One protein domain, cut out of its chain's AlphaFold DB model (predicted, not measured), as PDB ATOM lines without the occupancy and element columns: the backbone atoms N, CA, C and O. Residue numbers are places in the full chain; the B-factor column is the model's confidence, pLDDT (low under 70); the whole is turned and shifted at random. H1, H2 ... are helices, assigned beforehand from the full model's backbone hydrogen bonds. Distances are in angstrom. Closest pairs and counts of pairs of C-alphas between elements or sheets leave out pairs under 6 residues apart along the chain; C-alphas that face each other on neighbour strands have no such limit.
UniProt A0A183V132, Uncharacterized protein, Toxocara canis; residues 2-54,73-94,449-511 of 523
ATOM      1  N   ALA A   2      81.946  64.758  79.010       63.03
ATOM      2  CA  ALA A   2      82.677  64.537  80.270       63.03
ATOM      3  C   ALA A   2      82.014  63.495  81.196       63.03
ATOM      4  O   ALA A   2      82.658  62.519  81.580       63.03
ATOM      5  N   ARG A   3      80.700  63.611  81.437       64.19
ATOM      6  CA  ARG A   3      79.914  62.623  82.201       64.19
ATOM      7  C   ARG A   3      80.036  61.188  81.682       64.19
ATOM      8  O   ARG A   3      80.137  60.248  82.465       64.19
ATOM      9  N   SER A   4      80.047  61.003  80.361       69.81
ATOM     10  CA  SER A   4      80.186  59.680  79.740       69.81
ATOM     11  C   SER A   4      81.570  59.085  79.999       69.81
ATOM     12  O   SER A   4      81.673  57.902  80.307       69.81
ATOM     13  N   ILE A   5      82.623  59.907  79.951       72.88
ATOM     14  CA  ILE A   5      83.997  59.491  80.270       72.88
ATOM     15  C   ILE A   5      84.142  59.158  81.752       72.88
ATOM     16  O   ILE A   5      84.742  58.139  82.079       72.88
ATOM     17  N   LEU A   6      83.550  59.951  82.649       67.00
ATOM     18  CA  LEU A   6      83.533  59.654  84.085       67.00
ATOM     19  C   LEU A   6      82.767  58.358  84.392       67.00
ATOM     20  O   LEU A   6      83.213  57.561  85.217       67.00
ATOM     21  N   ARG A   7      81.657  58.104  83.686       67.44
ATOM     22  CA  ARG A   7      80.859  56.876  83.825       67.44
ATOM     23  C   ARG A   7      81.610  55.640  83.325       67.44
ATOM     24  O   ARG A   7      81.687  54.653  84.050       67.44
ATOM     25  N   VAL A   8      82.170  55.688  82.114       74.12
ATOM     26  CA  VAL A   8      82.927  54.571  81.512       74.12
ATOM     27  C   VAL A   8      84.251  54.348  82.250       74.12
ATOM     28  O   VAL A   8      84.644  53.216  82.515       74.12
ATOM     29  N   GLY A   9      84.915  55.431  82.647       66.25
ATOM     30  CA  GLY A   9      86.191  55.424  83.354       66.25
ATOM     31  C   GLY A   9      86.090  55.179  84.859       66.25
ATOM     32  O   GLY A   9      87.122  55.215  85.523       66.25
ATOM     33  N   ARG A  10      84.902  54.923  85.432       66.00
ATOM     34  CA  ARG A  10      84.709  54.795  86.895       66.00
ATOM     35  C   ARG A  10      85.686  53.806  87.533       66.00
ATOM     36  O   ARG A  10      86.226  54.097  88.596       66.00
ATOM     37  N   ASN A  11      85.920  52.668  86.882       64.12
ATOM     38  CA  ASN A  11      86.842  51.635  87.365       64.12
ATOM     39  C   ASN A  11      88.305  51.985  87.061       64.12
ATOM     40  O   ASN A  11      89.175  51.728  87.886       64.12
ATOM     41  N   VAL A  12      88.566  52.659  85.936       69.81
ATOM     42  CA  VAL A  12      89.901  53.163  85.575       69.81
ATOM     43  C   VAL A  12      90.395  54.156  86.631       69.81
ATOM     44  O   VAL A  12      91.482  53.989  87.165       69.81
ATOM     45  N   PHE A  13      89.561  55.124  87.028       65.81
ATOM     46  CA  PHE A  13      89.884  56.133  88.049       65.81
ATOM     47  C   PHE A  13      89.933  55.600  89.492       65.81
ATOM     48  O   PHE A  13      90.200  56.382  90.407       65.81
ATOM     49  N   LYS A  14      89.598  54.324  89.724       63.22
ATOM     50  CA  LYS A  14      89.733  53.652  91.029       63.22
ATOM     51  C   LYS A  14      91.059  52.897  91.158       63.22
ATOM     52  O   LYS A  14      91.460  52.586  92.273       63.22
ATOM     53  N   THR A  15      91.729  52.590  90.047       67.88
ATOM     54  CA  THR A  15      92.913  51.725  90.032       67.88
ATOM     55  C   THR A  15      94.116  52.475  89.469       67.88
ATOM     56  O   THR A  15      94.235  52.664  88.263       67.88
ATOM     57  N   GLU A  16      95.059  52.848  90.336       62.69
ATOM     58  CA  GLU A  16      96.222  53.671  89.956       62.69
ATOM     59  C   GLU A  16      97.166  53.012  88.939       62.69
ATOM     60  O   GLU A  16      97.866  53.694  88.200       62.69
ATOM     61  N   LYS A  17      97.163  51.675  88.861       72.25
ATOM     62  CA  LYS A  17      97.995  50.898  87.926       72.25
ATOM     63  C   LYS A  17      97.303  50.594  86.591       72.25
ATOM     64  O   LYS A  17      97.818  49.807  85.800       72.25
ATOM     65  N   HIS A  18      96.122  51.157  86.337       74.88
ATOM     66  CA  HIS A  18      95.367  50.858  85.124       74.88
ATOM     67  C   HIS A  18      96.030  51.486  83.885       74.88
ATOM     68  O   HIS A  18      96.251  52.694  83.841       74.88
ATOM     69  N   LEU A  19      96.285  50.693  82.836       81.88
ATOM     70  CA  LEU A  19      97.000  51.129  81.618       81.88
ATOM     71  C   LEU A  19      96.353  52.340  80.919       81.88
ATOM     72  O   LEU A  19      97.038  53.165  80.322       81.88
ATOM     73  N   LEU A  20      95.026  52.460  81.014       80.44
ATOM     74  CA  LEU A  20      94.261  53.567  80.424       80.44
ATOM     75  C   LEU A  20      94.164  54.819  81.311       80.44
ATOM     76  O   LEU A  20      93.569  55.807  80.887       80.44
ATOM     77  N   LEU A  21      94.728  54.816  82.520       75.12
ATOM     78  CA  LEU A  21      94.556  55.918  83.467       75.12
ATOM     79  C   LEU A  21      95.126  57.245  82.941       75.12
ATOM     80  O   LEU A  21      94.451  58.272  83.001       75.12
ATOM     81  N   ALA A  22      96.331  57.222  82.366       75.38
ATOM     82  CA  ALA A  22      96.972  58.422  81.828       75.38
ATOM     83  C   ALA A  22      96.212  59.034  80.626       75.38
ATOM     84  O   ALA A  22      95.934  60.235  80.667       75.38
ATOM     85  N   PRO A  23      95.790  58.260  79.602       79.88
ATOM     86  CA  PRO A  23      94.909  58.766  78.545       79.88
ATOM     87  C   PRO A  23      93.594  59.355  79.069       79.88
ATOM     88  O   PRO A  23      93.161  60.404  78.594       79.88
ATOM     89  N   PHE A  24      92.967  58.721  80.066       77.81
ATOM     90  CA  PHE A  24      91.726  59.226  80.659       77.81
ATOM     91  C   PHE A  24      91.935  60.559  81.380       77.81
ATOM     92  O   PHE A  24      91.120  61.464  81.202       77.81
ATOM     93  N   TYR A  25      93.028  60.721  82.132       73.56
ATOM     94  CA  TYR A  25      93.367  62.013  82.733       73.56
ATOM     95  C   TYR A  25      93.651  63.087  81.686       73.56
ATOM     96  O   TYR A  25      93.165  64.202  81.836       73.56
ATOM     97  N   TYR A  26      94.357  62.756  80.602       73.12
ATOM     98  CA  TYR A  26      94.627  63.705  79.520       73.12
ATOM     99  C   TYR A  26      93.342  64.214  78.849       73.12
ATOM    100  O   TYR A  26      93.171  65.415  78.643       73.12
ATOM    101  N   VAL A  27      92.412  63.309  78.530       75.00
ATOM    102  CA  VAL A  27      91.124  63.690  77.932       75.00
ATOM    103  C   VAL A  27      90.284  64.493  78.925       75.00
ATOM    104  O   VAL A  27      89.693  65.500  78.540       75.00
ATOM    105  N   LEU A  28      90.252  64.087  80.198       71.50
ATOM    106  CA  LEU A  28      89.529  64.815  81.238       71.50
ATOM    107  C   LEU A  28      90.086  66.233  81.417       71.50
ATOM    108  O   LEU A  28      89.307  67.171  81.507       71.50
ATOM    109  N   GLU A  29      91.408  66.402  81.385       70.44
ATOM    110  CA  GLU A  29      92.072  67.707  81.463       70.44
ATOM    111  C   GLU A  29      91.641  68.627  80.311       70.44
ATOM    112  O   GLU A  29      91.247  69.768  80.542       70.44
ATOM    113  N   ARG A  30      91.594  68.123  79.073       70.44
ATOM    114  CA  ARG A  30      91.134  68.909  77.910       70.44
ATOM    115  C   ARG A  30      89.631  69.176  77.898       70.44
ATOM    116  O   ARG A  30      89.191  70.164  77.321       70.44
ATOM    117  N   LEU A  31      88.838  68.310  78.520       67.38
ATOM    118  CA  LEU A  31      87.413  68.564  78.724       67.38
ATOM    119  C   LEU A  31      87.169  69.533  79.878       67.38
ATOM    120  O   LEU A  31      86.201  70.281  79.825       67.38
ATOM    121  N   SER A  32      88.037  69.558  80.889       65.25
ATOM    122  CA  SER A  32      87.930  70.459  82.041       65.25
ATOM    123  C   SER A  32      88.040  71.925  81.675       65.25
ATOM    124  O   SER A  32      87.363  72.744  82.283       65.25
ATOM    125  N   SER A  33      88.802  72.248  80.631       61.06
ATOM    126  CA  SER A  33      88.891  73.615  80.131       61.06
ATOM    127  C   SER A  33      87.623  74.073  79.403       61.06
ATOM    128  O   SER A  33      87.427  75.277  79.263       61.06
ATOM    129  N   HIS A  34      86.779  73.152  78.912       60.97
ATOM    130  CA  HIS A  34      85.711  73.478  77.953       60.97
ATOM    131  C   HIS A  34      84.291  73.031  78.351       60.97
ATOM    132  O   HIS A  34      83.333  73.630  77.877       60.97
ATOM    133  N   ALA A  35      84.113  71.948  79.118       64.88
ATOM    134  CA  ALA A  35      82.817  71.259  79.212       64.88
ATOM    135  C   ALA A  35      82.597  70.407  80.484       64.88
ATOM    136  O   ALA A  35      81.758  69.500  80.463       64.88
ATOM    137  N   ILE A  36      83.341  70.631  81.576       74.19
ATOM    138  CA  ILE A  36      83.012  69.996  82.866       74.19
ATOM    139  C   ILE A  36      81.861  70.763  83.520       74.19
ATOM    140  O   ILE A  36      81.896  71.983  83.629       74.19
ATOM    141  N   THR A  37      80.836  70.037  83.964       78.38
ATOM    142  CA  THR A  37      79.717  70.609  84.724       78.38
ATOM    143  C   THR A  37      79.986  70.562  86.234       78.38
ATOM    144  O   THR A  37      80.783  69.728  86.681       78.38
ATOM    145  N   PRO A  38      79.300  71.377  87.061       78.81
ATOM    146  CA  PRO A  38      79.385  71.260  88.519       78.81
ATOM    147  C   PRO A  38      79.105  69.837  89.018       78.81
ATOM    148  O   PRO A  38      79.810  69.337  89.888       78.81
ATOM    149  N   THR A  39      78.134  69.141  88.419       77.38
ATOM    150  CA  THR A  39      77.815  67.742  88.744       77.38
ATOM    151  C   THR A  39      78.964  66.791  88.401       77.38
ATOM    152  O   THR A  39      79.288  65.905  89.186       77.38
ATOM    153  N   ASP A  40      79.620  66.978  87.253       77.12
ATOM    154  CA  ASP A  40      80.784  66.169  86.874       77.12
ATOM    155  C   ASP A  40      81.955  66.383  87.846       77.12
ATOM    156  O   ASP A  40      82.599  65.414  88.256       77.12
ATOM    157  N   LEU A  41      82.204  67.634  88.257       79.31
ATOM    158  CA  LEU A  41      83.234  67.968  89.245       79.31
ATOM    159  C   LEU A  41      82.898  67.392  90.626       79.31
ATOM    160  O   LEU A  41      83.763  66.805  91.279       79.31
ATOM    161  N   ARG A  42      81.637  67.492  91.050       77.81
ATOM    162  CA  ARG A  42      81.136  66.912  92.300       77.81
ATOM    163  C   ARG A  42      81.328  65.395  92.324       77.81
ATOM    164  O   ARG A  42      81.889  64.866  93.283       77.81
ATOM    165  N   HIS A  43      81.001  64.701  91.235       74.94
ATOM    166  CA  HIS A  43      81.247  63.266  91.098       74.94
ATOM    167  C   HIS A  43      82.747  62.920  91.080       74.94
ATOM    168  O   HIS A  43      83.185  61.948  91.708       74.94
ATOM    169  N   PHE A  44      83.560  63.721  90.384       76.81
ATOM    170  CA  PHE A  44      85.010  63.543  90.318       76.81
ATOM    171  C   PHE A  44      85.664  63.646  91.704       76.81
ATOM    172  O   PHE A  44      86.471  62.780  92.065       76.81
ATOM    173  N   LEU A  45      85.251  64.637  92.498       76.44
ATOM    174  CA  LEU A  45      85.703  64.870  93.873       76.44
ATOM    175  C   LEU A  45      85.053  63.932  94.905       76.44
ATOM    176  O   LEU A  45      85.392  64.011  96.081       76.44
ATOM    177  N   ARG A  46      84.154  63.026  94.484       73.56
ATOM    178  CA  ARG A  46      83.365  62.141  95.368       73.56
ATOM    179  C   ARG A  46      82.524  62.920  96.393       73.56
ATOM    180  O   ARG A  46      82.333  62.467  97.516       73.56
ATOM    181  N   LEU A  47      82.020  64.084  95.984       69.00
ATOM    182  CA  LEU A  47      81.189  64.971  96.797       69.00
ATOM    183  C   LEU A  47      79.679  64.710  96.632       69.00
ATOM    184  O   LEU A  47      78.860  65.358  97.277       69.00
ATOM    185  N   ASP A  48      79.297  63.778  95.759       55.31
ATOM    186  CA  ASP A  48      77.910  63.348  95.560       55.31
ATOM    187  C   ASP A  48      77.517  62.180  96.448       55.31
ATOM    188  O   ASP A  48      78.376  61.378  96.800       55.31
ATOM    189  N   LEU A  49      76.205  62.104  96.725       40.47
ATOM    190  CA  LEU A  49      75.495  61.085  97.504       40.47
ATOM    191  C   LEU A  49      76.144  59.685  97.399       40.47
ATOM    192  O   LEU A  49      75.889  58.943  96.448       40.47
ATOM    193  N   PRO A  50      76.950  59.328  98.417       49.81
ATOM    194  CA  PRO A  50      77.457  60.305  99.397       49.81
ATOM    195  C   PRO A  50      78.941  60.451  99.449       49.81
ATOM    196  O   PRO A  50      79.697  59.508  99.204       49.81
ATOM    197  N   LEU A  51      79.261  61.699  99.821       57.16
ATOM    198  CA  LEU A  51      80.382  62.179 100.609       57.16
ATOM    199  C   LEU A  51      80.764  61.105 101.623       57.16
ATOM    200  O   LEU A  51      80.394  61.164 102.787       57.16
ATOM    201  N   CYS A  52      81.430  60.077 101.117       54.41
ATOM    202  CA  CYS A  52      81.694  58.826 101.806       54.41
ATOM    203  C   CYS A  52      80.441  58.113 102.406       54.41
ATOM    204  O   CYS A  52      80.325  58.070 103.623       54.41
ATOM    205  N   CYS A  53      79.626  57.442 101.555       51.69
ATOM    206  CA  CYS A  53      78.679  56.306 101.846       51.69
ATOM    207  C   CYS A  53      77.182  56.617 102.063       51.69
ATOM    208  O   CYS A  53      76.866  57.359 102.976       51.69
ATOM    209  N   ARG A  54      76.316  56.019 101.205       44.78
ATOM    210  CA  ARG A  54      74.823  56.051 100.972       44.78
ATOM    211  C   ARG A  54      73.808  57.045 101.625       44.78
ATOM    212  O   ARG A  54      74.039  57.628 102.674       44.78
ATOM    213  N   VAL A  73      90.042  60.914  98.801       77.12
ATOM    214  CA  VAL A  73      90.113  61.089  97.348       77.12
ATOM    215  C   VAL A  73      91.475  60.568  96.876       77.12
ATOM    216  O   VAL A  73      92.487  61.081  97.344       77.12
ATOM    217  N   PRO A  74      91.534  59.601  95.937       77.88
ATOM    218  CA  PRO A  74      92.807  59.041  95.488       77.88
ATOM    219  C   PRO A  74      93.760  60.119  94.964       77.88
ATOM    220  O   PRO A  74      93.339  60.989  94.188       77.88
ATOM    221  N   ILE A  75      95.048  60.021  95.304       79.31
ATOM    222  CA  ILE A  75      96.069  61.015  94.939       79.31
ATOM    223  C   ILE A  75      96.124  61.289  93.431       79.31
ATOM    224  O   ILE A  75      96.327  62.432  93.019       79.31
ATOM    225  N   GLY A  76      95.877  60.284  92.580       77.25
ATOM    226  CA  GLY A  76      95.787  60.475  91.128       77.25
ATOM    227  C   GLY A  76      94.726  61.506  90.714       77.25
ATOM    228  O   GLY A  76      94.964  62.312  89.813       77.25
ATOM    229  N   ARG A  77      93.573  61.542  91.397       78.75
ATOM    230  CA  ARG A  77      92.513  62.533  91.138       78.75
ATOM    231  C   ARG A  77      92.896  63.915  91.641       78.75
ATOM    232  O   ARG A  77      92.612  64.888  90.951       78.75
ATOM    233  N   VAL A  78      93.574  64.002  92.785       83.69
ATOM    234  CA  VAL A  78      94.101  65.273  93.305       83.69
ATOM    235  C   VAL A  78      95.149  65.842  92.348       83.69
ATOM    236  O   VAL A  78      95.066  67.001  91.962       83.69
ATOM    237  N   LYS A  79      96.080  65.019  91.851       83.62
ATOM    238  CA  LYS A  79      97.068  65.424  90.835       83.62
ATOM    239  C   LYS A  79      96.417  65.863  89.522       83.62
ATOM    240  O   LYS A  79      96.856  66.836  88.915       83.62
ATOM    241  N   ALA A  80      95.362  65.178  89.091       80.69
ATOM    242  CA  ALA A  80      94.592  65.601  87.928       80.69
ATOM    243  C   ALA A  80      93.848  66.919  88.185       80.69
ATOM    244  O   ALA A  80      93.851  67.771  87.309       80.69
ATOM    245  N   LEU A  81      93.288  67.132  89.381       84.00
ATOM    246  CA  LEU A  81      92.683  68.406  89.781       84.00
ATOM    247  C   LEU A  81      93.691  69.555  89.717       84.00
ATOM    248  O   LEU A  81      93.389  70.575  89.103       84.00
ATOM    249  N   VAL A  82      94.896  69.355  90.261       84.50
ATOM    250  CA  VAL A  82      96.012  70.300  90.110       84.50
ATOM    251  C   VAL A  82      96.229  70.593  88.631       84.50
ATOM    252  O   VAL A  82      96.182  71.749  88.246       84.50
ATOM    253  N   SER A  83      96.362  69.560  87.795       80.69
ATOM    254  CA  SER A  83      96.565  69.717  86.348       80.69
ATOM    255  C   SER A  83      95.454  70.512  85.654       80.69
ATOM    256  O   SER A  83      95.742  71.347  84.804       80.69
ATOM    257  N   MET A  84      94.191  70.286  86.030       78.94
ATOM    258  CA  MET A  84      93.033  71.012  85.492       78.94
ATOM    259  C   MET A  84      93.003  72.484  85.930       78.94
ATOM    260  O   MET A  84      92.464  73.326  85.217       78.94
ATOM    261  N   MET A  85      93.567  72.798  87.100       79.25
ATOM    262  CA  MET A  85      93.633  74.154  87.658       79.25
ATOM    263  C   MET A  85      94.938  74.876  87.306       79.25
ATOM    264  O   MET A  85      94.984  76.095  87.363       79.25
ATOM    265  N   THR A  86      95.998  74.163  86.918       74.50
ATOM    266  CA  THR A  86      97.271  74.743  86.477       74.50
ATOM    267  C   THR A  86      97.322  74.812  84.950       74.50
ATOM    268  O   THR A  86      97.412  73.770  84.299       74.50
ATOM    269  N   PRO A  87      97.326  76.007  84.339       58.62
ATOM    270  CA  PRO A  87      97.416  76.133  82.891       58.62
ATOM    271  C   PRO A  87      98.711  75.522  82.342       58.62
ATOM    272  O   PRO A  87      99.793  76.058  82.566       58.62
ATOM    273  N   ARG A  88      98.623  74.427  81.574       55.56
ATOM    274  CA  ARG A  88      99.771  73.924  80.789       55.56
ATOM    275  C   ARG A  88     100.020  74.740  79.520       55.56
ATOM    276  O   ARG A  88     101.127  74.740  78.998       55.56
ATOM    277  N   ASP A  89      98.988  75.429  79.033       47.72
ATOM    278  CA  ASP A  89      99.013  76.240  77.818       47.72
ATOM    279  C   ASP A  89      98.372  77.605  78.116       47.72
ATOM    280  O   ASP A  89      97.145  77.743  78.162       47.72
ATOM    281  N   HIS A  90      99.211  78.615  78.380       45.75
ATOM    282  CA  HIS A  90      98.773  79.966  78.771       45.75
ATOM    283  C   HIS A  90      97.791  80.583  77.762       45.75
ATOM    284  O   HIS A  90      96.949  81.395  78.136       45.75
ATOM    285  N   ARG A  91      97.854  80.162  76.491       45.06
ATOM    286  CA  ARG A  91      97.016  80.685  75.406       45.06
ATOM    287  C   ARG A  91      95.556  80.247  75.472       45.06
ATOM    288  O   ARG A  91      94.723  80.926  74.890       45.06
ATOM    289  N   VAL A  92      95.240  79.121  76.116       47.03
ATOM    290  CA  VAL A  92      93.867  78.574  76.173       47.03
ATOM    291  C   VAL A  92      93.197  78.882  77.511       47.03
ATOM    292  O   VAL A  92      92.001  79.148  77.542       47.03
ATOM    293  N   ALA A  93      93.960  78.904  78.605       49.41
ATOM    294  CA  ALA A  93      93.419  79.116  79.948       49.41
ATOM    295  C   ALA A  93      93.057  80.578  80.276       49.41
ATOM    296  O   ALA A  93      92.370  80.813  81.263       49.41
ATOM    297  N   GLN A  94      93.515  81.545  79.471       61.16
ATOM    298  CA  GLN A  94      93.250  82.982  79.651       61.16
ATOM    299  C   GLN A  94      92.427  83.606  78.518       61.16
ATOM    300  O   GLN A  94      92.337  84.830  78.426       61.16
ATOM    301  N   VAL A 449      87.842  75.205  86.291       78.69
ATOM    302  CA  VAL A 449      87.504  74.370  87.455       78.69
ATOM    303  C   VAL A 449      87.423  75.184  88.749       78.69
ATOM    304  O   VAL A 449      86.591  74.875  89.596       78.69
ATOM    305  N   THR A 450      88.204  76.260  88.891       78.19
ATOM    306  CA  THR A 450      88.119  77.143  90.065       78.19
ATOM    307  C   THR A 450      86.749  77.789  90.234       78.19
ATOM    308  O   THR A 450      86.226  77.802  91.343       78.19
ATOM    309  N   ARG A 451      86.119  78.228  89.139       77.19
ATOM    310  CA  ARG A 451      84.753  78.771  89.155       77.19
ATOM    311  C   ARG A 451      83.717  77.689  89.432       77.19
ATOM    312  O   ARG A 451      82.749  77.917  90.147       77.19
ATOM    313  N   LEU A 452      83.941  76.480  88.918       80.25
ATOM    314  CA  LEU A 452      83.074  75.337  89.211       80.25
ATOM    315  C   LEU A 452      83.114  74.924  90.686       80.25
ATOM    316  O   LEU A 452      82.098  74.448  91.192       80.25
ATOM    317  N   LEU A 453      84.243  75.108  91.384       82.31
ATOM    318  CA  LEU A 453      84.341  74.793  92.812       82.31
ATOM    319  C   LEU A 453      83.288  75.555  93.617       82.31
ATOM    320  O   LEU A 453      82.655  74.941  94.473       82.31
ATOM    321  N   GLU A 454      83.029  76.832  93.311       80.19
ATOM    322  CA  GLU A 454      81.990  77.636  93.982       80.19
ATOM    323  C   GLU A 454      80.617  76.945  93.960       80.19
ATOM    324  O   GLU A 454      79.911  76.942  94.962       80.19
ATOM    325  N   SER A 455      80.276  76.267  92.860       80.19
ATOM    326  CA  SER A 455      78.998  75.556  92.704       80.19
ATOM    327  C   SER A 455      78.924  74.216  93.450       80.19
ATOM    328  O   SER A 455      77.847  73.635  93.568       80.19
ATOM    329  N   VAL A 456      80.056  73.678  93.912       79.62
ATOM    330  CA  VAL A 456      80.143  72.326  94.490       79.62
ATOM    331  C   VAL A 456      80.385  72.346  96.007       79.62
ATOM    332  O   VAL A 456      79.986  71.410  96.704       79.62
ATOM    333  N   GLY A 457      80.989  73.416  96.521       76.44
ATOM    334  CA  GLY A 457      81.320  73.594  97.942       76.44
ATOM    335  C   GLY A 457      82.434  74.616  98.206       76.44
ATOM    336  O   GLY A 457      82.885  74.766  99.340       76.44
ATOM    337  N   GLY A 458      82.886  75.316  97.166       83.94
ATOM    338  CA  GLY A 458      83.883  76.373  97.206       83.94
ATOM    339  C   GLY A 458      85.256  75.889  97.658       83.94
ATOM    340  O   GLY A 458      85.683  74.762  97.399       83.94
ATOM    341  N   VAL A 459      85.951  76.768  98.376       84.88
ATOM    342  CA  VAL A 459      87.291  76.503  98.915       84.88
ATOM    343  C   VAL A 459      87.279  75.374  99.956       84.88
ATOM    344  O   VAL A 459      88.275  74.672 100.116       84.88
ATOM    345  N   SER A 460      86.138  75.113 100.603       83.00
ATOM    346  CA  SER A 460      85.976  74.018 101.569       83.00
ATOM    347  C   SER A 460      86.260  72.646 100.960       83.00
ATOM    348  O   SER A 460      86.780  71.771 101.648       83.00
ATOM    349  N   CYS A 461      85.999  72.454  99.663       85.19
ATOM    350  CA  CYS A 461      86.364  71.223  98.963       85.19
ATOM    351  C   CYS A 461      87.882  70.999  98.965       85.19
ATOM    352  O   CYS A 461      88.334  69.875  99.166       85.19
ATOM    353  N   LEU A 462      88.669  72.065  98.785       87.12
ATOM    354  CA  LEU A 462      90.134  72.007  98.787       87.12
ATOM    355  C   LEU A 462      90.676  71.755 100.199       87.12
ATOM    356  O   LEU A 462      91.578  70.938 100.369       87.12
ATOM    357  N   PHE A 463      90.081  72.377 101.222       85.06
ATOM    358  CA  PHE A 463      90.405  72.064 102.617       85.06
ATOM    359  C   PHE A 463      90.033  70.628 103.000       85.06
ATOM    360  O   PHE A 463      90.782  69.978 103.723       85.06
ATOM    361  N   GLY A 464      88.937  70.092 102.459       83.12
ATOM    362  CA  GLY A 464      88.587  68.681 102.605       83.12
ATOM    363  C   GLY A 464      89.679  67.753 102.066       83.12
ATOM    364  O   GLY A 464      90.019  66.774 102.722       83.12
ATOM    365  N   LEU A 465      90.285  68.078 100.916       84.38
ATOM    366  CA  LEU A 465      91.411  67.305 100.367       84.38
ATOM    367  C   LEU A 465      92.657  67.344 101.265       84.38
ATOM    368  O   LEU A 465      93.388  66.359 101.327       84.38
ATOM    369  N   LEU A 466      92.905  68.464 101.952       85.12
ATOM    370  CA  LEU A 466      93.985  68.579 102.939       85.12
ATOM    371  C   LEU A 466      93.690  67.742 104.188       85.12
ATOM    372  O   LEU A 466      94.548  66.991 104.636       85.12
ATOM    373  N   ALA A 467      92.465  67.826 104.712       81.50
ATOM    374  CA  ALA A 467      92.042  67.092 105.903       81.50
ATOM    375  C   ALA A 467      91.985  65.568 105.690       81.50
ATOM    376  O   ALA A 467      92.171  64.809 106.636       81.50
ATOM    377  N   MET A 468      91.727  65.120 104.458       80.06
ATOM    378  CA  MET A 468      91.698  63.701 104.090       80.06
ATOM    379  C   MET A 468      93.080  63.110 103.769       80.06
ATOM    380  O   MET A 468      93.158  61.904 103.544       80.06
ATOM    381  N   ALA A 469      94.147  63.915 103.707       81.88
ATOM    382  CA  ALA A 469      95.477  63.423 103.362       81.88
ATOM    383  C   ALA A 469      96.030  62.498 104.459       81.88
ATOM    384  O   ALA A 469      96.139  62.886 105.622       81.88
ATOM    385  N   THR A 470      96.402  61.279 104.074       81.25
ATOM    386  CA  THR A 470      96.926  60.254 104.993       81.25
ATOM    387  C   THR A 470      98.444  60.115 104.930       81.25
ATOM    388  O   THR A 470      99.058  59.598 105.864       81.25
ATOM    389  N   ASP A 471      99.064  60.619 103.861       84.50
ATOM    390  CA  ASP A 471     100.508  60.608 103.665       84.50
ATOM    391  C   ASP A 471     101.061  61.975 103.209       84.50
ATOM    392  O   ASP A 471     100.338  62.926 102.894       84.50
ATOM    393  N   SER A 472     102.393  62.084 103.180       86.19
ATOM    394  CA  SER A 472     103.083  63.317 102.768       86.19
ATOM    395  C   SER A 472     102.870  63.689 101.292       86.19
ATOM    396  O   SER A 472     102.956  64.867 100.940       86.19
ATOM    397  N   GLN A 473     102.598  62.713 100.422       85.75
ATOM    398  CA  GLN A 473     102.424  62.924  98.984       85.75
ATOM    399  C   GLN A 473     101.026  63.470  98.674       85.75
ATOM    400  O   GLN A 473     100.893  64.388  97.862       85.75
ATOM    401  N   GLU A 474     100.000  62.938  99.331       82.25
ATOM    402  CA  GLU A 474      98.618  63.405  99.313       82.25
ATOM    403  C   GLU A 474      98.529  64.822  99.867       82.25
ATOM    404  O   GLU A 474      97.967  65.693  99.205       82.25
ATOM    405  N   LEU A 475      99.169  65.089 101.011       85.44
ATOM    406  CA  LEU A 475      99.208  66.428 101.600       85.44
ATOM    407  C   LEU A 475      99.827  67.444 100.628       85.44
ATOM    408  O   LEU A 475      99.261  68.512 100.396       85.44
ATOM    409  N   TYR A 476     100.959  67.095 100.010       85.44
ATOM    410  CA  TYR A 476     101.629  67.948  99.026       85.44
ATOM    411  C   TYR A 476     100.779  68.180  97.768       85.44
ATOM    412  O   TYR A 476     100.697  69.306  97.276       85.44
ATOM    413  N   ALA A 477     100.110  67.145  97.251       86.69
ATOM    414  CA  ALA A 477      99.212  67.276  96.104       86.69
ATOM    415  C   ALA A 477      98.001  68.175  96.419       86.69
ATOM    416  O   ALA A 477      97.641  69.022  95.599       86.69
ATOM    417  N   SER A 478      97.412  68.038  97.607       87.25
ATOM    418  CA  SER A 478      96.301  68.874  98.074       87.25
ATOM    419  C   SER A 478      96.732  70.332  98.281       87.25
ATOM    420  O   SER A 478      96.025  71.247  97.856       87.25
ATOM    421  N   LEU A 479      97.929  70.564  98.833       88.75
ATOM    422  CA  LEU A 479      98.540  71.896  98.949       88.75
ATOM    423  C   LEU A 479      98.725  72.553  97.579       88.75
ATOM    424  O   LEU A 479      98.372  73.720  97.407       88.75
ATOM    425  N   LYS A 480      99.215  71.805  96.581       88.12
ATOM    426  CA  LYS A 480      99.318  72.305  95.204       88.12
ATOM    427  C   LYS A 480      97.964  72.649  94.600       88.12
ATOM    428  O   LYS A 480      97.875  73.625  93.866       88.12
ATOM    429  N   ALA A 481      96.919  71.875  94.893       88.31
ATOM    430  CA  ALA A 481      95.576  72.166  94.391       88.31
ATOM    431  C   ALA A 481      95.064  73.493  94.963       88.31
ATOM    432  O   ALA A 481      94.555  74.327  94.216       88.31
ATOM    433  N   LEU A 482      95.274  73.725  96.264       87.94
ATOM    434  CA  LEU A 482      94.951  74.995  96.913       87.94
ATOM    435  C   LEU A 482      95.767  76.161  96.337       87.94
ATOM    436  O   LEU A 482      95.193  77.187  95.975       87.94
ATOM    437  N   ALA A 483      97.085  75.996  96.196       84.50
ATOM    438  CA  ALA A 483      97.965  77.018  95.629       84.50
ATOM    439  C   ALA A 483      97.601  77.357  94.174       84.50
ATOM    440  O   ALA A 483      97.546  78.531  93.809       84.50
ATOM    441  N   ALA A 484      97.287  76.345  93.357       84.00
ATOM    442  CA  ALA A 484      96.802  76.537  91.996       84.00
ATOM    443  C   ALA A 484      95.496  77.342  91.987       84.00
ATOM    444  O   ALA A 484      95.414  78.323  91.254       84.00
ATOM    445  N   ALA A 485      94.532  77.001  92.854       83.50
ATOM    446  CA  ALA A 485      93.252  77.711  92.966       83.50
ATOM    447  C   ALA A 485      93.440  79.203  93.245       83.50
ATOM    448  O   ALA A 485      92.859  80.042  92.561       83.50
ATOM    449  N   VAL A 486      94.277  79.513  94.239       81.62
ATOM    450  CA  VAL A 486      94.605  80.881  94.657       81.62
ATOM    451  C   VAL A 486      95.270  81.657  93.527       81.62
ATOM    452  O   VAL A 486      94.953  82.822  93.307       81.62
ATOM    453  N   LYS A 487      96.183  81.013  92.795       78.62
ATOM    454  CA  LYS A 487      96.921  81.650  91.702       78.62
ATOM    455  C   LYS A 487      96.041  81.935  90.486       78.62
ATOM    456  O   LYS A 487      96.269  82.927  89.799       78.62
ATOM    457  N   THR A 488      95.071  81.071  90.190       74.06
ATOM    458  CA  THR A 488      94.227  81.207  88.995       74.06
ATOM    459  C   THR A 488      92.920  81.951  89.227       74.06
ATOM    460  O   THR A 488      92.332  82.421  88.257       74.06
ATOM    461  N   ASP A 489      92.456  82.074  90.472       75.56
ATOM    462  CA  ASP A 489      91.183  82.719  90.790       75.56
ATOM    463  C   ASP A 489      91.324  83.778  91.890       75.56
ATOM    464  O   ASP A 489      91.502  83.480  93.077       75.56
ATOM    465  N   LYS A 490      91.195  85.048  91.486       74.31
ATOM    466  CA  LYS A 490      91.263  86.193  92.401       74.31
ATOM    467  C   LYS A 490      90.168  86.142  93.471       74.31
ATOM    468  O   LYS A 490      90.421  86.578  94.590       74.31
ATOM    469  N   ALA A 491      88.985  85.591  93.179       75.50
ATOM    470  CA  ALA A 491      87.902  85.514  94.161       75.50
ATOM    471  C   ALA A 491      88.275  84.592  95.332       75.50
ATOM    472  O   ALA A 491      88.090  84.956  96.495       75.50
ATOM    473  N   ILE A 492      88.894  83.445  95.032       77.88
ATOM    474  CA  ILE A 492      89.407  82.506  96.039       77.88
ATOM    475  C   ILE A 492      90.532  83.151  96.855       77.88
ATOM    476  O   ILE A 492      90.531  83.053  98.084       77.88
ATOM    477  N   SER A 493      91.464  83.838  96.187       79.00
ATOM    478  CA  SER A 493      92.553  84.559  96.858       79.00
ATOM    479  C   SER A 493      92.019  85.600  97.849       79.00
ATOM    480  O   SER A 493      92.413  85.605  99.021       79.00
ATOM    481  N   ASN A 494      91.066  86.425  97.404       75.50
ATOM    482  CA  ASN A 494      90.454  87.475  98.212       75.50
ATOM    483  C   ASN A 494      89.680  86.887  99.394       75.50
ATOM    484  O   ASN A 494      89.886  87.327 100.525       75.50
ATOM    485  N   TYR A 495      88.867  85.852  99.167       78.25
ATOM    486  CA  TYR A 495      88.138  85.155 100.228       78.25
ATOM    487  C   TYR A 495      89.086  84.661 101.327       78.25
ATOM    488  O   TYR A 495      88.901  84.998 102.495       78.25
ATOM    489  N   LEU A 496      90.150  83.943 100.952       78.94
ATOM    490  CA  LEU A 496      91.137  83.412 101.897       78.94
ATOM    491  C   LEU A 496      91.904  84.509 102.646       78.94
ATOM    492  O   LEU A 496      92.292  84.315 103.803       78.94
ATOM    493  N   SER A 497      92.136  85.653 101.994       76.06
ATOM    494  CA  SER A 497      92.789  86.810 102.613       76.06
ATOM    495  C   SER A 497      91.883  87.470 103.657       76.06
ATOM    496  O   SER A 497      92.327  87.725 104.778       76.06
ATOM    497  N   ALA A 498      90.595  87.633 103.339       75.12
ATOM    498  CA  ALA A 498      89.595  88.240 104.208       75.12
ATOM    499  C   ALA A 498      89.300  87.370 105.437       75.12
ATOM    500  O   ALA A 498      89.231  87.873 106.558       75.12
ATOM    501  N   THR A 499      89.201  86.050 105.258       74.31
ATOM    502  CA  THR A 499      88.977  85.098 106.357       74.31
ATOM    503  C   THR A 499      90.242  84.788 107.160       74.31
ATOM    504  O   THR A 499      90.181  84.011 108.114       74.31
ATOM    505  N   ARG A 500      91.399  85.363 106.789       65.75
ATOM    506  CA  ARG A 500      92.727  85.054 107.357       65.75
ATOM    507  C   ARG A 500      93.060  83.558 107.345       65.75
ATOM    508  O   ARG A 500      93.923  83.108 108.099       65.75
ATOM    509  N   SER A 501      92.435  82.780 106.463       63.28
ATOM    510  CA  SER A 501      92.614  81.324 106.402       63.28
ATOM    511  C   SER A 501      94.036  80.916 105.988       63.28
ATOM    512  O   SER A 501      94.431  79.777 106.210       63.28
ATOM    513  N   TYR A 502      94.847  81.854 105.480       54.59
ATOM    514  CA  TYR A 502      96.293  81.684 105.272       54.59
ATOM    515  C   TYR A 502      97.106  81.518 106.569       54.59
ATOM    516  O   TYR A 502      98.220  80.996 106.524       54.59
ATOM    517  N   GLN A 503      96.610  81.981 107.723       49.50
ATOM    518  CA  GLN A 503      97.421  82.082 108.943       49.50
ATOM    519  C   GLN A 503      97.671  80.737 109.644       49.50
ATOM    520  O   GLN A 503      98.642  80.641 110.391       49.50
ATOM    521  N   ALA A 504      96.891  79.690 109.353       43.94
ATOM    522  CA  ALA A 504      97.087  78.364 109.948       43.94
ATOM    523  C   ALA A 504      98.227  77.538 109.303       43.94
ATOM    524  O   ALA A 504      98.768  76.662 109.966       43.94
ATOM    525  N   ASP A 505      98.656  77.862 108.073       42.97
ATOM    526  CA  ASP A 505      99.685  77.110 107.314       42.97
ATOM    527  C   ASP A 505     100.808  78.001 106.722       42.97
ATOM    528  O   ASP A 505     101.617  77.577 105.887       42.97
ATOM    529  N   SER A 506     100.881  79.268 107.150       42.03
ATOM    530  CA  SER A 506     101.654  80.330 106.476       42.03
ATOM    531  C   SER A 506     103.159  80.076 106.321       42.03
ATOM    532  O   SER A 506     103.761  80.598 105.383       42.03
ATOM    533  N   SER A 507     103.785  79.270 107.184       42.94
ATOM    534  CA  SER A 507     105.223  78.985 107.093       42.94
ATOM    535  C   SER A 507     105.566  77.946 106.019       42.94
ATOM    536  O   SER A 507     106.670  77.995 105.479       42.94
ATOM    537  N   ASN A 508     104.633  77.053 105.674       44.88
ATOM    538  CA  ASN A 508     104.823  76.010 104.663       44.88
ATOM    539  C   ASN A 508     104.232  76.409 103.306       44.88
ATOM    540  O   ASN A 508     104.863  76.150 102.285       44.88
ATOM    541  N   LEU A 509     103.089  77.109 103.278       45.97
ATOM    542  CA  LEU A 509     102.478  77.586 102.030       45.97
ATOM    543  C   LEU A 509     103.310  78.685 101.353       45.97
ATOM    544  O   LEU A 509     103.517  78.615 100.146       45.97
ATOM    545  N   ARG A 510     103.849  79.656 102.115       43.56
ATOM    546  CA  ARG A 510     104.765  80.671 101.556       43.56
ATOM    547  C   ARG A 510     106.027  80.030 100.991       43.56
ATOM    548  O   ARG A 510     106.383  80.309  99.857       43.56
ATOM    549  N   LYS A 511     106.630  79.085 101.722       42.72
ATOM    550  CA  LYS A 511     107.795  78.334 101.234       42.72
ATOM    551  C   LYS A 511     107.484  77.520  99.977       42.72
ATOM    552  O   LYS A 511     108.335  77.456  99.103       42.72
TER     553      LYS A 511
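What this domain is: This is residues 2 to 54, 73 to 94 and 449 to 511 of the 523 residues of an uncharacterized protein of Toxocara canis (UniProt A0A183V132). Six helices stand roughly side by side in a curved row, H3, H1, H2, H4, H8 and H7, and H6 crosses one end of the row. H9 turns a corner off the end of H8, while short H10 and H11 fold back toward the side of H8 and H5 touches no helix. The printed part has 138 residues with eleven named helices, H1 to H11 in order along the chain, and no named strand; the class is all helix, mostly in aligned packing. The whole is compact, with a radius of gyration of the C-alphas of 14.8 A and spans of 41 by 36 by 27 A.

How they stand to each other: H8, residues 472 to 488, and H4, residues 75 to 85, are the hubs, each touching three helices. They touch at a shallow tilt of 14 degrees, the same way, with the C-alphas of Val 82 and Ala 481 closest at 4.7 A. H7, residues 459 to 467, forms a helical hairpin with H8 at 16 degrees, closest at C-alphas 466 and 478, 5.4 A. H4 touches H2, residues 21 to 32, at C-alphas 84 and 29, 5.3 A. H1, residues 2 to 8, forms a helical hairpin with H2, closest at C-alphas 2 and 31, 6.4 A. H1 also touches H3, residues 38 to 44, at C-alphas 3 and 40, 5.9 A. H6, residues 449 to 456, touches H3 about perpendicular at 83 degrees, closest at C-alphas 452 and 38, 5.5 A; it only just touches H4, with 3 pairs of C-alphas within 8 A, closest at C-alphas 449 and 85, 6.1 A. H9, residues 490 to 498, touches only residues 485 to 487 of H8, and only at the corner, closest at C-alphas 493 and 486, 4.8 A. H10, residues 501 to 504, is close to H9 but not clearly touching, at C-alphas 502 and 496, 6.4 A; H11, residues 506 to 511, is likewise to H8, at C-alphas 509 and 479, 7.6 A. H5, residues 90 to 93, is apart from H4. Every O i to N i+4 pair is within hydrogen-bond range in H1, H2, H3, H4, H7, H8 and H9, against 2 of 4 in H6 and 1 of 2 in H11; H5 and H10 are too short for one.

Where its parts are: H1 begins at C-alpha 2, (82.677, 64.537, 80.270). H8 measures 24.3 A, H2 16.0 A and H4 15.2 A. H11 ends at C-alpha 511, (107.795, 78.334, 101.234).

The domain as a whole: The farthest C-alphas, of Leu 19 and Ala 498, are 44.1 A apart. Residues 55 to 72 and 95 to 448 are not printed, with gaps of 16.5 A and 13.0 A. The link from H1 to H2 is long. Mean pLDDT of the printed part is 71.9; 46 residues are under 70, among them 500 to 511.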